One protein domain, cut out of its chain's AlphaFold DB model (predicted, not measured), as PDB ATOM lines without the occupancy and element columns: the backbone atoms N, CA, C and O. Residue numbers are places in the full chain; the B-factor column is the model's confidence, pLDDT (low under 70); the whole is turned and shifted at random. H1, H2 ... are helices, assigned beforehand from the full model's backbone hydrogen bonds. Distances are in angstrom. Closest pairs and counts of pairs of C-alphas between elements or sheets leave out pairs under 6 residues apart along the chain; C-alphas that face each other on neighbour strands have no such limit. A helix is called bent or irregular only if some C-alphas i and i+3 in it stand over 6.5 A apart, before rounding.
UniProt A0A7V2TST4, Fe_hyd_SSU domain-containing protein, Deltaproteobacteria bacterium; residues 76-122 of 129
ATOM      1  N   SER A  76      11.204  -2.197 -80.390       96.56
ATOM      2  CA  SER A  76      12.044  -3.400 -80.292       96.56
ATOM      3  C   SER A  76      12.904  -3.433 -79.024       96.56
ATOM      4  O   SER A  76      13.133  -4.507 -78.482       96.56
ATOM      5  N   HIS A  77      13.348  -2.276 -78.523       96.94
ATOM      6  CA  HIS A  77      14.142  -2.183 -77.292       96.94
ATOM      7  C   HIS A  77      13.314  -2.369 -76.010       96.94
ATOM      8  O   HIS A  77      13.888  -2.558 -74.942       96.94
ATOM      9  N   GLU A  78      11.982  -2.338 -76.095       97.12
ATOM     10  CA  GLU A  78      11.085  -2.656 -74.980       97.12
ATOM     11  C   GLU A  78      10.722  -4.146 -74.938       97.12
ATOM     12  O   GLU A  78      10.273  -4.630 -73.905       97.12
ATOM     13  N   ASN A  79      10.954  -4.889 -76.023       97.81
ATOM     14  CA  ASN A  79      10.619  -6.307 -76.123       97.81
ATOM     15  C   ASN A  79      11.537  -7.179 -75.245       97.81
ATOM     16  O   ASN A  79      12.749  -7.236 -75.455       97.81
ATOM     17  N   GLU A  80      10.945  -7.918 -74.302       98.06
ATOM     18  CA  GLU A  80      11.673  -8.758 -73.341       98.06
ATOM     19  C   GLU A  80      12.485  -9.888 -73.987       98.06
ATOM     20  O   GLU A  80      13.575 -10.209 -73.517       98.06
ATOM     21  N   GLN A  81      12.020 -10.454 -75.104       97.94
ATOM     22  CA  GLN A  81      12.776 -11.474 -75.838       97.94
ATOM     23  C   GLN A  81      14.010 -10.869 -76.516       97.94
ATOM     24  O   GLN A  81      15.077 -11.480 -76.513       97.94
ATOM     25  N   VAL A  82      13.896  -9.647 -77.051       98.25
ATOM     26  CA  VAL A  82      15.038  -8.921 -77.629       98.25
ATOM     27  C   VAL A  82      16.038  -8.561 -76.531       98.25
ATOM     28  O   VAL A  82      17.228  -8.826 -76.688       98.25
ATOM     29  N   LYS A  83      15.577  -8.030 -75.392       98.44
ATOM     30  CA  LYS A  83      16.449  -7.734 -74.244       98.44
ATOM     31  C   LYS A  83      17.180  -8.982 -73.750       98.44
ATOM     32  O   LYS A  83      18.385  -8.918 -73.524       98.44
ATOM     33  N   ALA A  84      16.476 -10.109 -73.623       98.62
ATOM     34  CA  ALA A  84      17.078 -11.380 -73.229       98.62
ATOM     35  C   ALA A  84      18.128 -11.853 -74.241       98.62
ATOM     36  O   ALA A  84      19.239 -12.189 -73.849       98.62
ATOM     37  N   LEU A  85      17.834 -11.781 -75.544       98.56
ATOM     38  CA  LEU A  85      18.793 -12.127 -76.594       98.56
ATOM     39  C   LEU A  85      20.083 -11.296 -76.501       98.56
ATOM     40  O   LEU A  85      21.181 -11.837 -76.657       98.56
ATOM     41  N   TYR A  86      19.974  -9.991 -76.247       98.56
ATOM     42  CA  TYR A  86      21.151  -9.141 -76.083       98.56
ATOM     43  C   TYR A  86      21.905  -9.452 -74.790       98.56
ATOM     44  O   TYR A  86      23.089  -9.774 -74.854       98.56
ATOM     45  N   ARG A  87      21.221  -9.467 -73.644       98.31
ATOM     46  CA  ARG A  87      21.827  -9.748 -72.335       98.31
ATOM     47  C   ARG A  87      22.524 -11.109 -72.285       98.31
ATOM     48  O   ARG A  87      23.657 -11.197 -71.827       98.31
ATOM     49  N   ASP A  88      21.852 -12.151 -72.761       98.38
ATOM     50  CA  ASP A  88      22.287 -13.536 -72.562       98.38
ATOM     51  C   ASP A  88      23.199 -14.017 -73.700       98.38
ATOM     52  O   ASP A  88      23.931 -14.997 -73.542       98.38
ATOM     53  N   HIS A  89      23.169 -13.351 -74.865       98.25
ATOM     54  CA  HIS A  89      23.917 -13.808 -76.031       98.25
ATOM     55  C   HIS A  89      24.691 -12.724 -76.779       98.25
ATOM     56  O   HIS A  89      25.876 -12.934 -77.026       98.25
ATOM     57  N   LEU A  90      24.075 -11.627 -77.222       98.31
ATOM     58  CA  LEU A  90      24.727 -10.710 -78.174       98.31
ATOM     59  C   LEU A  90      25.636  -9.655 -77.524       98.31
ATOM     60  O   LEU A  90      26.485  -9.102 -78.223       98.31
ATOM     61  N   GLY A  91      25.484  -9.395 -76.225       97.75
ATOM     62  CA  GLY A  91      26.113  -8.273 -75.534       97.75
ATOM     63  C   GLY A  91      25.403  -6.963 -75.871       97.75
ATOM     64  O   GLY A  91      24.203  -6.824 -75.642       97.75
ATOM     65  N   GLU A  92      26.132  -6.009 -76.446       97.81
ATOM     66  CA  GLU A  92      25.614  -4.679 -76.789       97.81
ATOM     67  C   GLU A  92      25.378  -4.512 -78.304       97.81
ATOM     68  O   GLU A  92      26.087  -5.117 -79.128       97.81
ATOM     69  N   PRO A  93      24.405  -3.678 -78.721       98.12
ATOM     70  CA  PRO A  93      24.297  -3.237 -80.109       98.12
ATOM     71  C   PRO A  93      25.615  -2.622 -80.585       98.12
ATOM     72  O   PRO A  93      26.243  -1.862 -79.858       98.12
ATOM     73  N   LEU A  94      26.032  -2.952 -81.808       97.81
ATOM     74  CA  LEU A  94      27.317  -2.537 -82.397       97.81
ATOM     75  C   LEU A  94      28.583  -3.101 -81.710       97.81
ATOM     76  O   LEU A  94      29.683  -2.832 -82.186       97.81
ATOM     77  N   GLY A  95      28.460  -3.907 -80.651       97.94
ATOM     78  CA  GLY A  95      29.571  -4.662 -80.062       97.94
ATOM     79  C   GLY A  95      30.114  -5.778 -80.968       97.94
ATOM     80  O   GLY A  95      29.526  -6.123 -81.993       97.94
ATOM     81  N   GLU A  96      31.234  -6.398 -80.581       98.19
ATOM     82  CA  GLU A  96      31.951  -7.375 -81.422       98.19
ATOM     83  C   GLU A  96      31.048  -8.520 -81.919       98.19
ATOM     84  O   GLU A  96      30.990  -8.818 -83.116       98.19
ATOM     85  N   LYS A  97      30.304  -9.156 -81.003       98.12
ATOM     86  CA  LYS A  97      29.465 -10.313 -81.329       98.12
ATOM     87  C   LYS A  97      28.229  -9.933 -82.150       98.12
ATOM     88  O   LYS A  97      27.910 -10.646 -83.101       98.12
ATOM     89  N   SER A  98      27.566  -8.819 -81.829       98.25
ATOM     90  CA  SER A  98      26.416  -8.326 -82.597       98.25
ATOM     91  C   SER A  98      26.844  -7.875 -83.998       98.25
ATOM     92  O   SER A  98      26.188  -8.229 -84.975       98.25
ATOM     93  N   HIS A  99      28.009  -7.237 -84.132       98.31
ATOM     94  CA  HIS A  99      28.590  -6.884 -85.424       98.31
ATOM     95  C   HIS A  99      28.922  -8.130 -86.254       98.31
ATOM     96  O   HIS A  99      28.542  -8.227 -87.419       98.31
ATOM     97  N   ARG A 100      29.579  -9.133 -85.663       97.94
ATOM     98  CA  ARG A 100      29.925 -10.374 -86.373       97.94
ATOM     99  C   ARG A 100      28.697 -11.126 -86.896       97.94
ATOM    100  O   ARG A 100      28.769 -11.712 -87.972       97.94
ATOM    101  N   LEU A 101      27.604 -11.154 -86.130       98.12
ATOM    102  CA  LEU A 101      26.426 -11.963 -86.455       98.12
ATOM    103  C   LEU A 101      25.370 -11.214 -87.273       98.12
ATOM    104  O   LEU A 101      24.734 -11.822 -88.132       98.12
ATOM    105  N   LEU A 102      25.163  -9.923 -87.006       98.00
ATOM    106  CA  LEU A 102      24.026  -9.162 -87.532       98.00
ATOM    107  C   LEU A 102      24.424  -8.123 -88.589       98.00
ATOM    108  O   LEU A 102      23.550  -7.613 -89.287       98.00
ATOM    109  N   HIS A 103      25.716  -7.812 -88.738       97.81
ATOM    110  CA  HIS A 103      26.194  -6.846 -89.729       97.81
ATOM    111  C   HIS A 103      26.808  -7.544 -90.941       97.81
ATOM    112  O   HIS A 103      27.283  -8.680 -90.888       97.81
ATOM    113  N   ARG A 104      26.801  -6.849 -92.081       96.12
ATOM    114  CA  ARG A 104      27.368  -7.341 -93.339       96.12
ATOM    115  C   ARG A 104      28.153  -6.244 -94.038       96.12
ATOM    116  O   ARG A 104      27.915  -5.059 -93.826       96.12
ATOM    117  N   ARG A 105      29.080  -6.671 -94.893       94.94
ATOM    118  CA  ARG A 105      29.809  -5.811 -95.825       94.94
ATOM    119  C   ARG A 105      29.361  -6.120 -97.245       94.94
ATOM    120  O   ARG A 105      29.060  -7.271 -97.569       94.94
ATOM    121  N   TYR A 106      29.331  -5.090 -98.076       92.88
ATOM    122  CA  TYR A 106      29.074  -5.211 -99.502       92.88
ATOM    123  C   TYR A 106      30.396  -5.090-100.247       92.88
ATOM    124  O   TYR A 106      31.259  -4.312 -99.862       92.88
ATOM    125  N   VAL A 107      30.543  -5.873-101.310       92.81
ATOM    126  CA  VAL A 107      31.727  -5.871-102.173       92.81
ATOM    127  C   VAL A 107      31.313  -5.494-103.585       92.81
ATOM    128  O   VAL A 107      30.206  -5.829-104.028       92.81
ATOM    129  N   ASN A 108      32.202  -4.826-104.317       93.38
ATOM    130  CA  ASN A 108      31.974  -4.547-105.727       93.38
ATOM    131  C   ASN A 108      32.075  -5.848-106.537       93.38
ATOM    132  O   ASN A 108      33.150  -6.267-106.959       93.38
ATOM    133  N   ARG A 109      30.926  -6.486-106.781       90.25
ATOM    134  CA  ARG A 109      30.861  -7.754-107.523       90.25
ATOM    135  C   ARG A 109      31.337  -7.639-108.971       90.25
ATOM    136  O   ARG A 109      31.822  -8.626-109.507       90.25
ATOM    137  N   LYS A 110      31.232  -6.461-109.601       90.31
ATOM    138  CA  LYS A 110      31.770  -6.251-110.957       90.31
ATOM    139  C   LYS A 110      33.298  -6.302-110.950       90.31
ATOM    140  O   LYS A 110      33.875  -6.920-111.833       90.31
ATOM    141  N   ALA A 111      33.926  -5.702-109.938       85.88
ATOM    142  CA  ALA A 111      35.375  -5.755-109.767       85.88
ATOM    143  C   ALA A 111      35.861  -7.184-109.471       85.88
ATOM    144  O   ALA A 111      36.827  -7.633-110.077       85.88
ATOM    145  N   LEU A 112      35.146  -7.930-108.618       83.75
ATOM    146  CA  LEU A 112      35.468  -9.337-108.335       83.75
ATOM    147  C   LEU A 112      35.389 -10.213-109.592       83.75
ATOM    148  O   LEU A 112      36.334 -10.927-109.907       83.75
ATOM    149  N   ALA A 113      34.302 -10.091-110.359       82.56
ATOM    150  CA  ALA A 113      34.126 -10.848-111.596       82.56
ATOM    151  C   ALA A 113      35.139 -10.475-112.698       82.56
ATOM    152  O   ALA A 113      35.355 -11.262-113.617       82.56
ATOM    153  N   ALA A 114      35.729  -9.275-112.648       80.00
ATOM    154  CA  ALA A 114      36.796  -8.864-113.558       80.00
ATOM    155  C   ALA A 114      38.148  -9.479-113.155       80.00
ATOM    156  O   ALA A 114      38.826 -10.045-114.005       80.00
ATOM    157  N   ALA A 115      38.488  -9.456-111.861       75.56
ATOM    158  CA  ALA A 115      39.730 -10.027-111.332       75.56
ATOM    159  C   ALA A 115      39.815 -11.560-111.480       75.56
ATOM    160  O   ALA A 115      40.899 -12.121-111.601       75.56
ATOM    161  N   GLU A 116      38.678 -12.263-111.496       73.88
ATOM    162  CA  GLU A 116      38.627 -13.713-111.751       73.88
ATOM    163  C   GLU A 116      38.918 -14.092-113.211       73.88
ATOM    164  O   GLU A 116      39.269 -15.239-113.488       73.88
ATOM    165  N   LYS A 117      38.778 -13.146-114.145       68.44
ATOM    166  CA  LYS A 117      39.069 -13.354-115.571       68.44
ATOM    167  C   LYS A 117      40.526 -13.060-115.932       68.44
ATOM    168  O   LYS A 117      40.925 -13.361-117.054       68.44
ATOM    169  N   GLU A 118      41.306 -12.488-115.014       61.72
ATOM    170  CA  GLU A 118      42.737 -12.259-115.216       61.72
ATOM    171  C   GLU A 118      43.513 -13.582-115.105       61.72
ATOM    172  O   GLU A 118      43.245 -14.393-114.206       61.72
ATOM    173  N   PRO A 119      44.483 -13.834-116.004       59.84
ATOM    174  CA  PRO A 119      45.298 -15.035-115.938       59.84
ATOM    175  C   PRO A 119      46.046 -15.107-114.593       59.84
ATOM    176  O   PRO A 119      46.367 -14.075-113.997       59.84
ATOM    177  N   PRO A 120      46.366 -16.316-114.090       60.62
ATOM    178  CA  PRO A 120      46.825 -16.532-112.715       60.62
ATOM    179  C   PRO A 120      48.024 -15.691-112.246       60.62
ATOM    180  O   PRO A 120      48.196 -15.562-111.035       60.62
ATOM    181  N   GLY A 121      48.824 -15.145-113.170       57.28
ATOM    182  CA  GLY A 121      50.032 -14.357-112.906       57.28
ATOM    183  C   GLY A 121      49.862 -12.833-112.851       57.28
ATOM    184  O   GLY A 121      50.812 -12.167-112.461       57.28
ATOM    185  N   GLU A 122      48.693 -12.277-113.192       57.19
ATOM    186  CA  GLU A 122      48.471 -10.814-113.245       57.19
ATOM    187  C   GLU A 122      47.500 -10.279-112.187       57.19
ATOM    188  O   GLU A 122      47.290  -9.072-112.110       57.19
TER     189      GLU A 122
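What this domain is: This is residues 76 to 122 of the 129 residues of the protein "Fe_hyd_SSU domain-containing protein" of Deltaproteobacteria bacterium (UniProt A0A7V2TST4). Two helices, H1 and H2, make a small corner at one end of a long, thin shape, and from H2 the chain runs out as a nearly straight arm that holds a third helix, H3, far from the other two. The arm makes most of the length: residues 104 to 122, of which 109 to 115 belong to H3, stand free. The printed part has 47 residues with three named helices, H1, H2 and H3 in that order along the chain, and no named strand; the class is all helix. The whole is extended, with a radius of gyration of the C-alphas of 18.9 A, and its C-alphas span 54 by 18 by 13 A, a rod in outline.

Where its parts are: The printed part begins at Ser 76, whose C-alpha is at (12.044, -3.400, -80.292). H1 is residues 80 to 90, the longest helix with 11 residues, and measures 14.1 A from first to last C-alpha; C-alpha 80 is at (11.673, -8.758, -73.341) and C-alpha 90 is at (24.727, -10.710, -78.174). H1 is irregular, but only just: C-alphas 87 and 90 are 6.6 A apart. H2 is residues 96 to 102 and measures 10.2 A from first to last C-alpha. H3 is residues 109 to 115 and measures 9.9 A, ending with C-alpha 115 at (39.730, -10.027, -111.332).

How they stand to each other: H1 and H2 are joined by a tight link of 5 residues. They are close but not clearly touching, with 2 pairs of C-alphas within 8 A. Their closest C-alphas are those of Leu 90 and Ser 98, 5.3 A apart. Their lines stand at a steep tilt of 55 degrees, and they run opposite ways. From H2 a short link of 6 residues leads to H3. H2 and H3 are apart, and so are H1 and H3. In H1, H2 and H3 every pair of O i and N i+4 is within hydrogen-bond range.

The domain as a whole: The two C-alphas farthest apart are those of Glu 78 and Gly 121, at 55.6 A, and the first and last printed C-alphas, of Ser 76 and Glu 122, are 49.7 A apart. The printed part has no cut, and neither of the links between the helices is long. The mean pLDDT of the printed part is 90.2; it is 98 in H1 and in H2, and 84 in H3. The model's confidence is low at residues 117 to 122, which are under 70.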